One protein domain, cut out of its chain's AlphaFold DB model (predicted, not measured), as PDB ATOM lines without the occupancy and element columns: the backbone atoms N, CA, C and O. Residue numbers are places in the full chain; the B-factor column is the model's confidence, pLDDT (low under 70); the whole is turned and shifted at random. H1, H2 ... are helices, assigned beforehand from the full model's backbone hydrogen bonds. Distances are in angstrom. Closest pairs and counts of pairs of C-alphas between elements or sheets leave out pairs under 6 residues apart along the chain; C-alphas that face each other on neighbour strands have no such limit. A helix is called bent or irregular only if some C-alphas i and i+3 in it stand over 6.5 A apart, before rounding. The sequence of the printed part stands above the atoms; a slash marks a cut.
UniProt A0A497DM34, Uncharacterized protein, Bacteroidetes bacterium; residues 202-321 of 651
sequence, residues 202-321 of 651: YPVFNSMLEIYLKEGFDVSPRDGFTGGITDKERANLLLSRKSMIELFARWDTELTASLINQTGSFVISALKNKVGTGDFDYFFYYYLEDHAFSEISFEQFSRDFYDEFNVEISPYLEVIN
ATOM      1  N   TYR A 202      -7.086 -45.598 -21.414       83.75
ATOM      2  CA  TYR A 202      -5.890 -45.461 -20.574       83.75
ATOM      3  C   TYR A 202      -5.482 -43.985 -20.381       83.75
ATOM      4  O   TYR A 202      -4.437 -43.553 -20.871       83.75
ATOM      5  N   PRO A 203      -6.268 -43.175 -19.647       77.88
ATOM      6  CA  PRO A 203      -6.080 -41.719 -19.569       77.88
ATOM      7  C   PRO A 203      -4.750 -41.268 -18.941       77.88
ATOM      8  O   PRO A 203      -4.353 -40.120 -19.113       77.88
ATOM      9  N   VAL A 204      -4.062 -42.155 -18.218       84.38
ATOM     10  CA  VAL A 204      -2.758 -41.894 -17.583       84.38
ATOM     11  C   VAL A 204      -1.565 -42.364 -18.417       84.38
ATOM     12  O   VAL A 204      -0.427 -42.186 -17.990       84.38
ATOM     13  N   PHE A 205      -1.792 -42.950 -19.598       87.12
ATOM     14  CA  PHE A 205      -0.716 -43.476 -20.440       87.12
ATOM     15  C   PHE A 205       0.268 -42.380 -20.867       87.12
ATOM     16  O   PHE A 205       1.472 -42.545 -20.698       87.12
ATOM     17  N   ASN A 206      -0.229 -41.216 -21.305       88.94
ATOM     18  CA  ASN A 206       0.638 -40.081 -21.629       88.94
ATOM     19  C   ASN A 206       1.505 -39.667 -20.434       88.94
ATOM     20  O   ASN A 206       2.693 -39.419 -20.583       88.94
ATOM     21  N   SER A 207       0.925 -39.641 -19.235       86.69
ATOM     22  CA  SER A 207       1.627 -39.284 -18.001       86.69
ATOM     23  C   SER A 207       2.750 -40.266 -17.663       86.69
ATOM     24  O   SER A 207       3.766 -39.860 -17.106       86.69
ATOM     25  N   MET A 208       2.585 -41.552 -17.995       86.88
ATOM     26  CA  MET A 208       3.640 -42.561 -17.841       86.88
ATOM     27  C   MET A 208       4.811 -42.283 -18.781       86.88
ATOM     28  O   MET A 208       5.956 -42.363 -18.348       86.88
ATOM     29  N   LEU A 209       4.527 -41.912 -20.033       87.44
ATOM     30  CA  LEU A 209       5.547 -41.525 -21.012       87.44
ATOM     31  C   LEU A 209       6.259 -40.232 -20.611       87.44
ATOM     32  O   LEU A 209       7.475 -40.141 -20.729       87.44
ATOM     33  N   GLU A 210       5.521 -39.261 -20.067       85.38
ATOM     34  CA  GLU A 210       6.110 -38.031 -19.536       85.38
ATOM     35  C   GLU A 210       7.108 -38.317 -18.410       85.38
ATOM     36  O   GLU A 210       8.186 -37.734 -18.387       85.38
ATOM     37  N   ILE A 211       6.769 -39.208 -17.472       81.56
ATOM     38  CA  ILE A 211       7.688 -39.606 -16.392       81.56
ATOM     39  C   ILE A 211       8.879 -40.373 -16.967       81.56
ATOM     40  O   ILE A 211      10.013 -40.097 -16.591       81.56
ATOM     41  N   TYR A 212       8.626 -41.293 -17.899       83.81
ATOM     42  CA  TYR A 212       9.665 -42.081 -18.545       83.81
ATOM     43  C   TYR A 212      10.729 -41.204 -19.220       83.81
ATOM     44  O   TYR A 212      11.909 -41.362 -18.933       83.81
ATOM     45  N   LEU A 213      10.308 -40.256 -20.060       81.69
ATOM     46  CA  LEU A 213      11.210 -39.339 -20.765       81.69
ATOM     47  C   LEU A 213      11.938 -38.388 -19.811       81.69
ATOM     48  O   LEU A 213      13.069 -38.002 -20.064       81.69
ATOM     49  N   LYS A 214      11.280 -37.985 -18.720       74.81
ATOM     50  CA  LYS A 214      11.800 -36.975 -17.796       74.81
ATOM     51  C   LYS A 214      12.767 -37.536 -16.749       74.81
ATOM     52  O   LYS A 214      13.656 -36.816 -16.304       74.81
ATOM     53  N   GLU A 215      12.543 -38.759 -16.274       69.81
ATOM     54  CA  GLU A 215      13.246 -39.332 -15.113       69.81
ATOM     55  C   GLU A 215      13.869 -40.707 -15.403       69.81
ATOM     56  O   GLU A 215      14.708 -41.176 -14.631       69.81
ATOM     57  N   GLY A 216      13.461 -41.375 -16.485       67.50
ATOM     58  CA  GLY A 216      13.698 -42.800 -16.665       67.50
ATOM     59  C   GLY A 216      13.001 -43.647 -15.589       67.50
ATOM     60  O   GLY A 216      12.325 -43.155 -14.688       67.50
ATOM     61  N   PHE A 217      13.168 -44.968 -15.673       60.81
ATOM     62  CA  PHE A 217      12.672 -45.907 -14.657       60.81
ATOM     63  C   PHE A 217      13.805 -46.664 -13.963       60.81
ATOM     64  O   PHE A 217      13.673 -47.846 -13.643       60.81
ATOM     65  N   ASP A 218      14.936 -45.997 -13.735       51.28
ATOM     66  CA  ASP A 218      16.062 -46.630 -13.062       51.28
ATOM     67  C   ASP A 218      15.814 -46.796 -11.560       51.28
ATOM     68  O   ASP A 218      15.498 -45.866 -10.815       51.28
ATOM     69  N   VAL A 219      15.981 -48.032 -11.096       48.19
ATOM     70  CA  VAL A 219      15.848 -48.389  -9.686       48.19
ATOM     71  C   VAL A 219      17.148 -48.035  -8.987       48.19
ATOM     72  O   VAL A 219      18.190 -48.649  -9.227       48.19
ATOM     73  N   SER A 220      17.094 -47.059  -8.080       43.22
ATOM     74  CA  SER A 220      18.266 -46.712  -7.291       43.22
ATOM     75  C   SER A 220      18.668 -47.893  -6.396       43.22
ATOM     76  O   SER A 220      17.861 -48.366  -5.593       43.22
ATOM     77  N   PRO A 221      19.946 -48.310  -6.417       37.94
ATOM     78  CA  PRO A 221      20.520 -49.285  -5.490       37.94
ATOM     79  C   PRO A 221      20.183 -49.051  -4.019       37.94
ATOM     80  O   PRO A 221      20.173 -49.979  -3.209       37.94
ATOM     81  N   ARG A 222      20.027 -47.767  -3.669       43.56
ATOM     82  CA  ARG A 222      19.812 -47.291  -2.307       43.56
ATOM     83  C   ARG A 222      18.433 -47.668  -1.784       43.56
ATOM     84  O   ARG A 222      18.340 -47.862  -0.575       43.56
ATOM     85  N   ASP A 223      17.442 -47.845  -2.657       47.06
ATOM     86  CA  ASP A 223      16.066 -48.185  -2.278       47.06
ATOM     87  C   ASP A 223      16.027 -49.547  -1.554       47.06
ATOM     88  O   ASP A 223      15.421 -49.667  -0.494       47.06
ATOM     89  N   GLY A 224      16.804 -50.538  -2.016       45.00
ATOM     90  CA  GLY A 224      16.928 -51.852  -1.360       45.00
ATOM     91  C   GLY A 224      17.750 -51.868  -0.056       45.00
ATOM     92  O   GLY A 224      17.871 -52.913   0.583       45.00
ATOM     93  N   PHE A 225      18.355 -50.740   0.338       41.66
ATOM     94  CA  PHE A 225      19.074 -50.573   1.613       41.66
ATOM     95  C   PHE A 225      18.339 -49.653   2.598       41.66
ATOM     96  O   PHE A 225      18.718 -49.572   3.771       41.66
ATOM     97  N   THR A 226      17.316 -48.925   2.146       46.03
ATOM     98  CA  THR A 226      16.493 -48.071   2.999       46.03
ATOM     99  C   THR A 226      15.334 -48.871   3.577       46.03
ATOM    100  O   THR A 226      14.420 -49.246   2.863       46.03
ATOM    101  N   GLY A 227      15.376 -49.134   4.882       44.69
ATOM    102  CA  GLY A 227      14.276 -49.791   5.587       44.69
ATOM    103  C   GLY A 227      13.001 -48.950   5.708       44.69
ATOM    104  O   GLY A 227      13.080 -47.724   5.830       44.69
ATOM    105  N   GLY A 228      11.857 -49.638   5.790       54.09
ATOM    106  CA  GLY A 228      10.513 -49.072   5.937       54.09
ATOM    107  C   GLY A 228       9.695 -49.114   4.644       54.09
ATOM    108  O   GLY A 228      10.270 -49.163   3.564       54.09
ATOM    109  N   ILE A 229       8.361 -49.058   4.770       60.66
ATOM    110  CA  ILE A 229       7.477 -49.004   3.601       60.66
ATOM    111  C   ILE A 229       7.738 -47.729   2.795       60.66
ATOM    112  O   ILE A 229       7.582 -46.620   3.313       60.66
ATOM    113  N   THR A 230       8.112 -47.903   1.529       66.44
ATOM    114  CA  THR A 230       8.234 -46.818   0.545       66.44
ATOM    115  C   THR A 230       6.865 -46.447  -0.027       66.44
ATOM    116  O   THR A 230       5.956 -47.276  -0.044       66.44
ATOM    117  N   ASP A 231       6.691 -45.235  -0.564       65.94
ATOM    118  CA  ASP A 231       5.426 -44.858  -1.226       65.94
ATOM    119  C   ASP A 231       5.110 -45.752  -2.441       65.94
ATOM    120  O   ASP A 231       3.943 -45.992  -2.750       65.94
ATOM    121  N   LYS A 232       6.141 -46.360  -3.053       69.94
ATOM    122  CA  LYS A 232       6.010 -47.421  -4.068       69.94
ATOM    123  C   LYS A 232       5.319 -48.670  -3.497       69.94
ATOM    124  O   LYS A 232       4.364 -49.176  -4.081       69.94
ATOM    125  N   GLU A 233       5.742 -49.139  -2.326       72.75
ATOM    126  CA  GLU A 233       5.117 -50.282  -1.643       72.75
ATOM    127  C   GLU A 233       3.696 -49.962  -1.162       72.75
ATOM    128  O   GLU A 233       2.813 -50.819  -1.232       72.75
ATOM    129  N   ARG A 234       3.437 -48.717  -0.735       73.00
ATOM    130  CA  ARG A 234       2.073 -48.250  -0.422       73.00
ATOM    131  C   ARG A 234       1.171 -48.317  -1.647       73.00
ATOM    132  O   ARG A 234       0.043 -48.800  -1.549       73.00
ATOM    133  N   ALA A 235       1.674 -47.855  -2.789       74.56
ATOM    134  CA  ALA A 235       0.968 -47.902  -4.059       74.56
ATOM    135  C   ALA A 235       0.630 -49.352  -4.451       74.56
ATOM    136  O   ALA A 235      -0.539 -49.646  -4.703       74.56
ATOM    137  N   ASN A 236       1.594 -50.278  -4.378       78.44
ATOM    138  CA  ASN A 236       1.366 -51.707  -4.642       78.44
ATOM    139  C   ASN A 236       0.331 -52.325  -3.685       78.44
ATOM    140  O   ASN A 236      -0.614 -52.988  -4.113       78.44
ATOM    141  N   LEU A 237       0.428 -52.048  -2.383       76.12
ATOM    142  CA  LEU A 237      -0.550 -52.515  -1.396       76.12
ATOM    143  C   LEU A 237      -1.972 -52.030  -1.698       76.12
ATOM    144  O   LEU A 237      -2.941 -52.760  -1.482       76.12
ATOM    145  N   LEU A 238      -2.123 -50.806  -2.194       75.56
ATOM    146  CA  LEU A 238      -3.425 -50.251  -2.541       75.56
ATOM    147  C   LEU A 238      -3.968 -50.828  -3.853       75.56
ATOM    148  O   LEU A 238      -5.159 -51.144  -3.906       75.56
ATOM    149  N   LEU A 239      -3.101 -51.052  -4.845       77.50
ATOM    150  CA  LEU A 239      -3.420 -51.758  -6.094       77.50
ATOM    151  C   LEU A 239      -3.902 -53.195  -5.853       77.50
ATOM    152  O   LEU A 239      -4.789 -53.678  -6.552       77.50
ATOM    153  N   SER A 240      -3.404 -53.864  -4.808       74.81
ATOM    154  CA  SER A 240      -3.873 -55.210  -4.439       74.81
ATOM    155  C   SER A 240      -5.332 -55.247  -3.954       74.81
ATOM    156  O   SER A 240      -5.923 -56.315  -3.819       74.81
ATOM    157  N   ARG A 241      -5.939 -54.086  -3.664       75.75
ATOM    158  CA  ARG A 241      -7.295 -53.987  -3.095       75.75
ATOM    159  C   ARG A 241      -8.268 -53.198  -3.957       75.75
ATOM    160  O   ARG A 241      -9.474 -53.345  -3.772       75.75
ATOM    161  N   LYS A 242      -7.762 -52.300  -4.799       78.19
ATOM    162  CA  LYS A 242      -8.543 -51.347  -5.588       78.19
ATOM    163  C   LYS A 242      -7.889 -51.151  -6.946       78.19
ATOM    164  O   LYS A 242      -6.669 -51.193  -7.046       78.19
ATOM    165  N   SER A 243      -8.695 -50.867  -7.961       78.19
ATOM    166  CA  SER A 243      -8.162 -50.469  -9.266       78.19
ATOM    167  C   SER A 243      -7.541 -49.071  -9.205       78.19
ATOM    168  O   SER A 243      -7.895 -48.253  -8.347       78.19
ATOM    169  N   MET A 244      -6.660 -48.744 -10.156       78.31
ATOM    170  CA  MET A 244      -6.094 -47.390 -10.256       78.31
ATOM    171  C   MET A 244      -7.184 -46.325 -10.399       78.31
ATOM    172  O   MET A 244      -7.087 -45.265  -9.789       78.31
ATOM    173  N   ILE A 245      -8.256 -46.622 -11.139       77.25
ATOM    174  CA  ILE A 245      -9.390 -45.705 -11.335       77.25
ATOM    175  C   ILE A 245     -10.059 -45.357  -9.996       77.25
ATOM    176  O   ILE A 245     -10.363 -44.191  -9.735       77.25
ATOM    177  N   GLU A 246     -10.260 -46.345  -9.119       77.06
ATOM    178  CA  GLU A 246     -10.825 -46.123  -7.783       77.06
ATOM    179  C   GLU A 246      -9.881 -45.339  -6.863       77.06
ATOM    180  O   GLU A 246     -10.345 -44.573  -6.011       77.06
ATOM    181  N   LEU A 247      -8.567 -45.524  -7.017       77.44
ATOM    182  CA  LEU A 247      -7.550 -44.802  -6.251       77.44
ATOM    183  C   LEU A 247      -7.444 -43.341  -6.697       77.44
ATOM    184  O   LEU A 247      -7.457 -42.448  -5.851       77.44
ATOM    185  N   PHE A 248      -7.457 -43.071  -8.003       75.38
ATOM    186  CA  PHE A 248      -7.431 -41.708  -8.542       75.38
ATOM    187  C   PHE A 248      -8.663 -40.887  -8.154       75.38
ATOM    188  O   PHE A 248      -8.561 -39.678  -7.949       75.38
ATOM    189  N   ALA A 249      -9.818 -41.527  -7.960       73.62
ATOM    190  CA  ALA A 249     -11.025 -40.847  -7.493       73.62
ATOM    191  C   ALA A 249     -10.902 -40.249  -6.074       73.62
ATOM    192  O   ALA A 249     -11.748 -39.440  -5.689       73.62
ATOM    193  N   ARG A 250      -9.881 -40.625  -5.290       69.31
ATOM    194  CA  ARG A 250      -9.667 -40.149  -3.909       69.31
ATOM    195  C   ARG A 250      -8.831 -38.871  -3.797       69.31
ATOM    196  O   ARG A 250      -8.850 -38.271  -2.730       69.31
ATOM    197  N   TRP A 251      -8.187 -38.428  -4.882       60.47
ATOM    198  CA  TRP A 251      -7.395 -37.186  -4.946       60.47
ATOM    199  C   TRP A 251      -6.233 -37.098  -3.937       60.47
ATOM    200  O   TRP A 251      -6.013 -36.052  -3.334       60.47
ATOM    201  N   ASP A 252      -5.458 -38.174  -3.793       70.19
ATOM    202  CA  ASP A 252      -4.162 -38.133  -3.100       70.19
ATOM    203  C   ASP A 252      -3.030 -37.903  -4.119       70.19
ATOM    204  O   ASP A 252      -2.791 -38.739  -4.995       70.19
ATOM    205  N   THR A 253      -2.360 -36.749  -4.030       66.62
ATOM    206  CA  THR A 253      -1.316 -36.308  -4.969       66.62
ATOM    207  C   THR A 253      -0.081 -37.212  -4.949       66.62
ATOM    208  O   THR A 253       0.396 -37.606  -6.016       66.62
ATOM    209  N   GLU A 254       0.429 -37.562  -3.765       67.56
ATOM    210  CA  GLU A 254       1.664 -38.350  -3.608       67.56
ATOM    211  C   GLU A 254       1.444 -39.800  -4.040       67.56
ATOM    212  O   GLU A 254       2.238 -40.373  -4.798       67.56
ATOM    213  N   LEU A 255       0.308 -40.371  -3.634       72.12
ATOM    214  CA  LEU A 255      -0.086 -41.713  -4.038       72.12
ATOM    215  C   LEU A 255      -0.309 -41.801  -5.552       72.12
ATOM    216  O   LEU A 255       0.153 -42.746  -6.190       72.12
ATOM    217  N   THR A 256      -0.995 -40.818  -6.143       75.81
ATOM    218  CA  THR A 256      -1.271 -40.791  -7.590       75.81
ATOM    219  C   THR A 256       0.023 -40.763  -8.396       75.81
ATOM    220  O   THR A 256       0.167 -41.543  -9.336       75.81
ATOM    221  N   ALA A 257       0.981 -39.913  -8.021       76.06
ATOM    222  CA  ALA A 257       2.278 -39.851  -8.692       76.06
ATOM    223  C   ALA A 257       3.037 -41.187  -8.585       76.06
ATOM    224  O   ALA A 257       3.535 -41.696  -9.590       76.06
ATOM    225  N   SER A 258       3.049 -41.793  -7.393       77.25
ATOM    226  CA  SER A 258       3.693 -43.091  -7.150       77.25
ATOM    227  C   SER A 258       3.067 -44.220  -7.979       77.25
ATOM    228  O   SER A 258       3.790 -45.028  -8.559       77.25
ATOM    229  N   LEU A 259       1.735 -44.247  -8.100       79.75
ATOM    230  CA  LEU A 259       0.999 -45.220  -8.916       79.75
ATOM    231  C   LEU A 259       1.325 -45.097 -10.410       79.75
ATOM    232  O   LEU A 259       1.550 -46.112 -11.072       79.75
ATOM    233  N   ILE A 260       1.360 -43.870 -10.946       81.88
ATOM    234  CA  ILE A 260       1.698 -43.633 -12.359       81.88
ATOM    235  C   ILE A 260       3.149 -44.048 -12.621       81.88
ATOM    236  O   ILE A 260       3.400 -44.727 -13.612       81.88
ATOM    237  N   ASN A 261       4.083 -43.713 -11.725       80.56
ATOM    238  CA  ASN A 261       5.489 -44.095 -11.866       80.56
ATOM    239  C   ASN A 261       5.665 -45.628 -11.848       80.56
ATOM    240  O   ASN A 261       6.236 -46.182 -12.782       80.56
ATOM    241  N   GLN A 262       5.102 -46.335 -10.858       78.75
ATOM    242  CA  GLN A 262       5.195 -47.803 -10.788       78.75
ATOM    243  C   GLN A 262       4.595 -48.491 -12.019       78.75
ATOM    244  O   GLN A 262       5.186 -49.419 -12.570       78.75
ATOM    245  N   THR A 263       3.440 -48.014 -12.479       83.12
ATOM    246  CA  THR A 263       2.757 -48.608 -13.635       83.12
ATOM    247  C   THR A 263       3.470 -48.295 -14.940       83.12
ATOM    248  O   THR A 263       3.634 -49.185 -15.770       83.12
ATOM    249  N   GLY A 264       3.969 -47.069 -15.100       85.62
ATOM    250  CA  GLY A 264       4.816 -46.704 -16.231       85.62
ATOM    251  C   GLY A 264       6.090 -47.542 -16.275       85.62
ATOM    252  O   GLY A 264       6.414 -48.095 -17.322       85.62
ATOM    253  N   SER A 265       6.752 -47.721 -15.126       83.00
ATOM    254  CA  SER A 265       7.946 -48.558 -14.994       83.00
ATOM    255  C   SER A 265       7.677 -49.995 -15.418       83.00
ATOM    256  O   SER A 265       8.443 -50.541 -16.211       83.00
ATOM    257  N   PHE A 266       6.564 -50.584 -14.973       85.69
ATOM    258  CA  PHE A 266       6.144 -51.918 -15.399       85.69
ATOM    259  C   PHE A 266       5.944 -51.997 -16.920       85.69
ATOM    260  O   PHE A 266       6.559 -52.841 -17.569       85.69
ATOM    261  N   VAL A 267       5.132 -51.104 -17.496       88.19
ATOM    262  CA  VAL A 267       4.772 -51.137 -18.924       88.19
ATOM    263  C   VAL A 267       5.998 -50.925 -19.808       88.19
ATOM    264  O   VAL A 267       6.257 -51.736 -20.693       88.19
ATOM    265  N   ILE A 268       6.783 -49.874 -19.561       88.00
ATOM    266  CA  ILE A 268       7.943 -49.553 -20.400       88.00
ATOM    267  C   ILE A 268       9.034 -50.614 -20.267       88.00
ATOM    268  O   ILE A 268       9.609 -51.010 -21.280       88.00
ATOM    269  N   SER A 269       9.278 -51.144 -19.065       85.38
ATOM    270  CA  SER A 269      10.248 -52.236 -18.894       85.38
ATOM    271  C   SER A 269       9.819 -53.492 -19.654       85.38
ATOM    272  O   SER A 269      10.655 -54.135 -20.284       85.38
ATOM    273  N   ALA A 270       8.521 -53.815 -19.660       87.44
ATOM    274  CA  ALA A 270       7.989 -54.944 -20.419       87.44
ATOM    275  C   ALA A 270       8.219 -54.784 -21.928       87.44
ATOM    276  O   ALA A 270       8.727 -55.693 -22.585       87.44
ATOM    277  N   LEU A 271       7.882 -53.606 -22.467       89.69
ATOM    278  CA  LEU A 271       8.043 -53.302 -23.889       89.69
ATOM    279  C   LEU A 271       9.520 -53.326 -24.297       89.69
ATOM    280  O   LEU A 271       9.869 -53.997 -25.269       89.69
ATOM    281  N   LYS A 272      10.401 -52.693 -23.512       88.38
ATOM    282  CA  LYS A 272      11.854 -52.734 -23.733       88.38
ATOM    283  C   LYS A 272      12.412 -54.151 -23.696       88.38
ATOM    284  O   LYS A 272      13.286 -54.473 -24.488       88.38
ATOM    285  N   ASN A 273      11.904 -55.011 -22.815       86.75
ATOM    286  CA  ASN A 273      12.347 -56.402 -22.742       86.75
ATOM    287  C   ASN A 273      11.927 -57.228 -23.967       86.75
ATOM    288  O   ASN A 273      12.651 -58.133 -24.369       86.75
ATOM    289  N   LYS A 274      10.772 -56.927 -24.574       88.44
ATOM    290  CA  LYS A 274      10.312 -57.610 -25.794       88.44
ATOM    291  C   LYS A 274      11.010 -57.130 -27.056       88.44
ATOM    292  O   LYS A 274      11.286 -57.945 -27.931       88.44
ATOM    293  N   VAL A 275      11.245 -55.827 -27.148       89.25
ATOM    294  CA  VAL A 275      11.752 -55.179 -28.362       89.25
ATOM    295  C   VAL A 275      13.276 -55.057 -28.358       89.25
ATOM    296  O   VAL A 275      13.900 -55.136 -29.407       89.25
ATOM    297  N   GLY A 276      13.882 -54.930 -27.181       84.94
ATOM    298  CA  GLY A 276      15.260 -54.489 -27.007       84.94
ATOM    299  C   GLY A 276      15.299 -53.008 -26.631       84.94
ATOM    300  O   GLY A 276      14.628 -52.180 -27.241       84.94
ATOM    301  N   THR A 277      16.093 -52.665 -25.611       80.50
ATOM    302  CA  THR A 277      16.181 -51.297 -25.073       80.50
ATOM    303  C   THR A 277      16.510 -50.269 -26.155       80.50
ATOM    304  O   THR A 277      15.801 -49.280 -26.278       80.50
ATOM    305  N   GLY A 278      17.548 -50.525 -26.961       83.06
ATOM    306  CA  GLY A 278      17.983 -49.590 -28.001       83.06
ATOM    307  C   GLY A 278      16.972 -49.433 -29.134       83.06
ATOM    308  O   GLY A 278      16.748 -48.317 -29.586       83.06
ATOM    309  N   ASP A 279      16.327 -50.525 -29.552       88.00
ATOM    310  CA  ASP A 279      15.334 -50.499 -30.632       88.00
ATOM    311  C   ASP A 279      14.055 -49.770 -30.192       88.00
ATOM    312  O   ASP A 279      13.505 -48.973 -30.950       88.00
ATOM    313  N   PHE A 280      13.622 -49.979 -28.941       89.81
ATOM    314  CA  PHE A 280      12.506 -49.239 -28.353       89.81
ATOM    315  C   PHE A 280      12.810 -47.741 -28.263       89.81
ATOM    316  O   PHE A 280      11.988 -46.934 -28.689       89.81
ATOM    317  N   ASP A 281      13.976 -47.377 -27.719       84.38
ATOM    318  CA  ASP A 281      14.365 -45.976 -27.525       84.38
ATOM    319  C   ASP A 281      14.493 -45.256 -28.873       84.38
ATOM    320  O   ASP A 281      13.925 -44.180 -29.051       84.38
ATOM    321  N   TYR A 282      15.120 -45.908 -29.860       87.12
ATOM    322  CA  TYR A 282      15.227 -45.400 -31.224       87.12
ATOM    323  C   TYR A 282      13.849 -45.197 -31.863       87.12
ATOM    324  O   TYR A 282      13.544 -44.101 -32.323       87.12
ATOM    325  N   PHE A 283      12.987 -46.219 -31.876       90.81
ATOM    326  CA  PHE A 283      11.645 -46.087 -32.448       90.81
ATOM    327  C   PHE A 283      10.852 -44.980 -31.768       90.81
ATOM    328  O   PHE A 283      10.250 -44.154 -32.448       90.81
ATOM    329  N   PHE A 284      10.852 -44.955 -30.435       88.75
ATOM    330  CA  PHE A 284      10.051 -44.004 -29.684       88.75
ATOM    331  C   PHE A 284      10.496 -42.569 -29.965       88.75
ATOM    332  O   PHE A 284       9.646 -41.720 -30.219       88.75
ATOM    333  N   TYR A 285      11.804 -42.324 -30.018       85.25
ATOM    334  CA  TYR A 285      12.369 -41.031 -30.381       85.25
ATOM    335  C   TYR A 285      11.873 -40.522 -31.744       85.25
ATOM    336  O   TYR A 285      11.210 -39.484 -31.812       85.25
ATOM    337  N   TYR A 286      12.122 -41.276 -32.822       87.88
ATOM    338  CA  TYR A 286      11.734 -40.848 -34.174       87.88
ATOM    339  C   TYR A 286      10.219 -40.773 -34.337       87.88
ATOM    340  O   TYR A 286       9.715 -39.901 -35.037       87.88
ATOM    341  N   TYR A 287       9.477 -41.641 -33.647       90.69
ATOM    342  CA  TYR A 287       8.025 -41.588 -33.653       90.69
ATOM    343  C   TYR A 287       7.507 -40.274 -33.053       90.69
ATOM    344  O   TYR A 287       6.589 -39.665 -33.599       90.69
ATOM    345  N   LEU A 288       8.089 -39.799 -31.948       88.31
ATOM    346  CA  LEU A 288       7.712 -38.510 -31.366       88.31
ATOM    347  C   LEU A 288       8.112 -37.331 -32.262       88.31
ATOM    348  O   LEU A 288       7.332 -36.382 -32.379       88.31
ATOM    349  N   GLU A 289       9.279 -37.401 -32.907       85.06
ATOM    350  CA  GLU A 289       9.769 -36.376 -33.838       85.06
ATOM    351  C   GLU A 289       8.869 -36.253 -35.082       85.06
ATOM    352  O   GLU A 289       8.379 -35.163 -35.390       85.06
ATOM    353  N   ASP A 290       8.561 -37.370 -35.748       88.75
ATOM    354  CA  ASP A 290       7.719 -37.418 -36.954       88.75
ATOM    355  C   ASP A 290       6.280 -36.942 -36.693       88.75
ATOM    356  O   ASP A 290       5.587 -36.461 -37.598       88.75
ATOM    357  N   HIS A 291       5.829 -37.054 -35.443       89.00
ATOM    358  CA  HIS A 291       4.501 -36.658 -34.994       89.00
ATOM    359  C   HIS A 291       4.480 -35.346 -34.190       89.00
ATOM    360  O   HIS A 291       3.466 -35.035 -33.551       89.00
ATOM    361  N   ALA A 292       5.542 -34.539 -34.248       86.12
ATOM    362  CA  ALA A 292       5.573 -33.230 -33.604       86.12
ATOM    363  C   ALA A 292       4.392 -32.336 -34.047       86.12
ATOM    364  O   ALA A 292       4.013 -32.271 -35.218       86.12
ATOM    365  N   PHE A 293       3.797 -31.633 -33.084       88.00
ATOM    366  CA  PHE A 293       2.611 -30.779 -33.226       88.00
ATOM    367  C   PHE A 293       1.345 -31.494 -33.720       88.00
ATOM    368  O   PHE A 293       0.434 -30.856 -34.262       88.00
ATOM    369  N   SER A 294       1.254 -32.808 -33.502       87.56
ATOM    370  CA  SER A 294       0.069 -33.611 -33.804       87.56
ATOM    371  C   SER A 294      -0.430 -34.382 -32.579       87.56
ATOM    372  O   SER A 294       0.328 -34.682 -31.661       87.56
ATOM    373  N   GLU A 295      -1.735 -34.666 -32.539       82.88
ATOM    374  CA  GLU A 295      -2.315 -35.532 -31.510       82.88
ATOM    375  C   GLU A 295      -2.264 -36.981 -31.995       82.88
ATOM    376  O   GLU A 295      -2.840 -37.307 -33.037       82.88
ATOM    377  N   ILE A 296      -1.602 -37.843 -31.228       91.44
ATOM    378  CA  ILE A 296      -1.485 -39.269 -31.525       91.44
ATOM    379  C   ILE A 296      -2.532 -40.004 -30.694       91.44
ATOM    380  O   ILE A 296      -2.548 -39.893 -29.468       91.44
ATOM    381  N   SER A 297      -3.411 -40.776 -31.333       92.69
ATOM    382  CA  SER A 297      -4.309 -41.654 -30.578       92.69
ATOM    383  C   SER A 297      -3.574 -42.924 -30.154       92.69
ATOM    384  O   SER A 297      -2.711 -43.432 -30.873       92.69
ATOM    385  N   PHE A 298      -3.932 -43.485 -29.003       92.25
ATOM    386  CA  PHE A 298      -3.344 -44.740 -28.537       92.25
ATOM    387  C   PHE A 298      -3.539 -45.892 -29.533       92.25
ATOM    388  O   PHE A 298      -2.651 -46.721 -29.695       92.25
ATOM    389  N   GLU A 299      -4.666 -45.940 -30.241       92.50
ATOM    390  CA  GLU A 299      -4.929 -46.964 -31.258       92.50
ATOM    391  C   GLU A 299      -3.991 -46.830 -32.460       92.50
ATOM    392  O   GLU A 299      -3.614 -47.839 -33.055       92.50
ATOM    393  N   GLN A 300      -3.621 -45.597 -32.819       93.56
ATOM    394  CA  GLN A 300      -2.609 -45.347 -33.836       93.56
ATOM    395  C   GLN A 300      -1.237 -45.806 -33.341       93.56
ATOM    396  O   GLN A 300      -0.641 -46.660 -33.987       93.56
ATOM    397  N   PHE A 301      -0.801 -45.340 -32.168       93.75
ATOM    398  CA  PHE A 301       0.486 -45.730 -31.585       93.75
ATOM    399  C   PHE A 301       0.628 -47.250 -31.435       93.75
ATOM    400  O   PHE A 301       1.628 -47.827 -31.840       93.75
ATOM    401  N   SER A 302      -0.401 -47.915 -30.906       93.44
ATOM    402  CA  SER A 302      -0.413 -49.364 -30.688       93.44
ATOM    403  C   SER A 302      -0.328 -50.155 -31.995       93.44
ATOM    404  O   SER A 302       0.394 -51.147 -32.066       93.44
ATOM    405  N   ARG A 303      -1.021 -49.708 -33.052       94.62
ATOM    406  CA  ARG A 303      -0.926 -50.335 -34.377       94.62
ATOM    407  C   ARG A 303       0.457 -50.134 -34.986       94.62
ATOM    408  O   ARG A 303       1.038 -51.102 -35.454       94.62
ATOM    409  N   ASP A 304       0.971 -48.909 -34.969       94.75
ATOM    410  CA  ASP A 304       2.254 -48.589 -35.592       94.75
ATOM    411  C   ASP A 304       3.407 -49.322 -34.858       94.75
ATOM    412  O   ASP A 304       4.306 -49.866 -35.494       94.75
ATOM    413  N   PHE A 305       3.320 -49.454 -33.528       94.38
ATOM    414  CA  PHE A 305       4.242 -50.263 -32.718       94.38
ATOM    415  C   PHE A 305       4.145 -51.767 -33.026       94.38
ATOM    416  O   PHE A 305       5.159 -52.465 -33.081       94.38
ATOM    417  N   TYR A 306       2.931 -52.282 -33.243       95.00
ATOM    418  CA  TYR A 306       2.725 -53.669 -33.660       95.00
ATOM    419  C   TYR A 306       3.268 -53.932 -35.069       95.00
ATOM    420  O   TYR A 306       3.858 -54.983 -35.303       95.00
ATOM    421  N   ASP A 307       3.104 -52.996 -36.002       95.31
ATOM    422  CA  ASP A 307       3.602 -53.146 -37.371       95.31
ATOM    423  C   ASP A 307       5.143 -53.185 -37.418       95.31
ATOM    424  O   ASP A 307       5.703 -53.934 -38.222       95.31
ATOM    425  N   GLU A 308       5.823 -52.445 -36.533       94.19
ATOM    426  CA  GLU A 308       7.290 -52.429 -36.439       94.19
ATOM    427  C   GLU A 308       7.848 -53.651 -35.688       94.19
ATOM    428  O   GLU A 308       8.760 -54.327 -36.167       94.19
ATOM    429  N   PHE A 309       7.287 -53.971 -34.517       94.81
ATOM    430  CA  PHE A 309       7.881 -54.951 -33.596       94.81
ATOM    431  C   PHE A 309       7.091 -56.249 -33.437       94.81
ATOM    432  O   PHE A 309       7.582 -57.193 -32.815       94.81
ATOM    433  N   ASN A 310       5.875 -56.332 -33.981       93.56
ATOM    434  CA  ASN A 310       4.946 -57.450 -33.791       93.56
ATOM    435  C   ASN A 310       4.660 -57.732 -32.297       93.56
ATOM    436  O   ASN A 310       4.539 -58.885 -31.872       93.56
ATOM    437  N   VAL A 311       4.562 -56.666 -31.491       93.12
ATOM    438  CA  VAL A 311       4.269 -56.700 -30.047       93.12
ATOM    439  C   VAL A 311       2.990 -55.914 -29.760       93.12
ATOM    440  O   VAL A 311       2.860 -54.758 -30.146       93.12
ATOM    441  N   GLU A 312       2.043 -56.530 -29.054       91.88
ATOM    442  CA  GLU A 312       0.815 -55.861 -28.611       91.88
ATOM    443  C   GLU A 312       1.029 -55.152 -27.262       91.88
ATOM    444  O   GLU A 312       1.473 -55.768 -26.293       91.88
ATOM    445  N   ILE A 313       0.665 -53.865 -27.175       90.44
ATOM    446  CA  ILE A 313       0.839 -53.053 -25.953       90.44
ATOM    447  C   ILE A 313      -0.286 -53.298 -24.935       90.44
ATOM    448  O   ILE A 313      -0.040 -53.369 -23.729       90.44
ATOM    449  N   SER A 314      -1.528 -53.437 -25.408       87.56
ATOM    450  CA  SER A 314      -2.735 -53.513 -24.568       87.56
ATOM    451  C   SER A 314      -2.666 -54.538 -23.422       87.56
ATOM    452  O   SER A 314      -3.074 -54.178 -22.315       87.56
ATOM    453  N   PRO A 315      -2.103 -55.755 -23.599       87.44
ATOM    454  CA  PRO A 315      -1.997 -56.737 -22.516       87.44
ATOM    455  C   PRO A 315      -1.167 -56.275 -21.307       87.44
ATOM    456  O   PRO A 315      -1.353 -56.787 -20.205       87.44
ATOM    457  N   TYR A 316      -0.236 -55.334 -21.489       86.50
ATOM    458  CA  TYR A 316       0.573 -54.780 -20.396       86.50
ATOM    459  C   TYR A 316      -0.140 -53.648 -19.652       86.50
ATOM    460  O   TYR A 316       0.174 -53.376 -18.496       86.50
ATOM    461  N   LEU A 317      -1.133 -53.017 -20.284       85.19
ATOM    462  CA  LEU A 317      -1.937 -51.944 -19.695       85.19
ATOM    463  C   LEU A 317      -3.140 -52.461 -18.900       85.19
ATOM    464  O   LEU A 317      -3.768 -51.692 -18.174       85.19
ATOM    465  N   GLU A 318      -3.457 -53.756 -18.985       79.38
ATOM    466  CA  GLU A 318      -4.535 -54.373 -18.198       79.38
ATOM    467  C   GLU A 318      -4.344 -54.186 -16.688       79.38
ATOM    468  O   GLU A 318      -5.331 -54.046 -15.966       79.38
ATOM    469  N   VAL A 319      -3.096 -54.062 -16.218       75.69
ATOM    470  CA  VAL A 319      -2.764 -53.777 -14.811       75.69
ATOM    471  C   VAL A 319      -3.416 -52.488 -14.287       75.69
ATOM    472  O   VAL A 319      -3.736 -52.399 -13.106       75.69
ATOM    473  N   ILE A 320      -3.695 -51.511 -15.162       75.19
ATOM    474  CA  ILE A 320      -4.370 -50.252 -14.795       75.19
ATOM    475  C   ILE A 320      -5.813 -50.514 -14.345       75.19
ATOM    476  O   ILE A 320      -6.338 -49.849 -13.445       75.19
ATOM    477  N   ASN A 321      -6.452 -51.497 -14.977       71.19
ATOM    478  CA  ASN A 321      -7.855 -51.836 -14.774       71.19
ATOM    479  C   ASN A 321      -8.048 -53.061 -13.867       71.19
ATOM    480  O   ASN A 321      -9.166 -53.290 -13.402       71.19
TER     481      ASN A 321
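What this domain is: This is residues 202 to 321 of the 651 residues of an uncharacterized protein of Bacteroidetes bacterium (UniProt A0A497DM34). The long helix H4 runs through the middle as an axle: H1 crosses it on one side near mid-length, H7 runs back along it, H2 and H3 sit by its first half, and H5 and H6 gather by its last end. Two stretches stick out from the body: a loop, residues 220 to 229, in the long link between H1 and H2, and residues 289 to 295, of which 289 to 290 belong to H5. The printed part has 120 residues with seven named helices, H1 to H7 in order along the chain, and no named strand; its class is all helix. It is compact, with a radius of gyration of the C-alphas of 15.4 A and spans of 43 by 33 by 26 A.

Where its parts are: Find C-alpha 253 at (-1.316, -36.308, -4.969); from there H4, residues 253 to 275, runs 32.8 A to C-alpha 275 at (11.752, -55.179, -28.362). Before it look for H1, residues 205 to 215, 15.5 A long, H2, residues 231 to 239, and H3, residues 244 to 248. After it come H5, residues 277 to 290, 20.1 A long, and H6, residues 298 to 309, 16.0 A long. H7, residues 314 to 321, ends at C-alpha 321, (-7.855, -51.836, -14.774); it is only just irregular, with C-alphas 316 and 319 6.6 A apart.

How they stand to each other: Start at H4, the hub, which touches four helices. With residues 260 to 268 alone it touches H1, about perpendicular at 86 degrees; the closest C-alphas, of Met 208 and Gly 264, are 4.6 A apart. With residues 254 to 262 alone it touches H2, about perpendicular at 84 degrees, closest at the C-alphas of Ala 235 and Leu 259, 5.5 A. With residues 263 to 270 alone it touches H7, at a shallow tilt of 17 degrees, opposite ways, closest at the C-alphas of Val 267 and Tyr 316, 5.8 A. H3 only just touches residues 256 to 259 of H4, with 3 pairs of C-alphas within 8 A, the closest being Phe 248 and Thr 256 at 6.3 A. H3 also touches H7, closest at the C-alphas of Met 244 and Ile 320, 5.6 A. The packing of the helices is only just mostly crossed, their lines mostly not at a shallow tilt: 1 of 3 pairs is at a shallow tilt. H5 is close to H4 but not clearly touching, closest at the C-alphas of Lys 272 and Phe 280, 5.8 A. H6 is likewise close to H4 but not clearly touching, closest at the C-alphas of Val 275 and Phe 309, 6.5 A. H5 and H6 are near each other, while H1 and H5, for instance, are apart. In H1 to H6 every O i to N i+4 pair is within hydrogen-bond range; in H7 1 of 4 is, beside 3 of 5 O i to N i+3 pairs.

The domain as a whole: The farthest C-alphas, of Gly 227 and Ser 294, are 44.9 A apart. Residues 220 to 229 and 289 to 295 stand free. The link from H1 to H2, 15 residues, is long, and the printed part has no cut. Mean pLDDT of the printed part is 79.2; look for values under 70 at residues 215 to 232, 250 to 251 and 253 to 254.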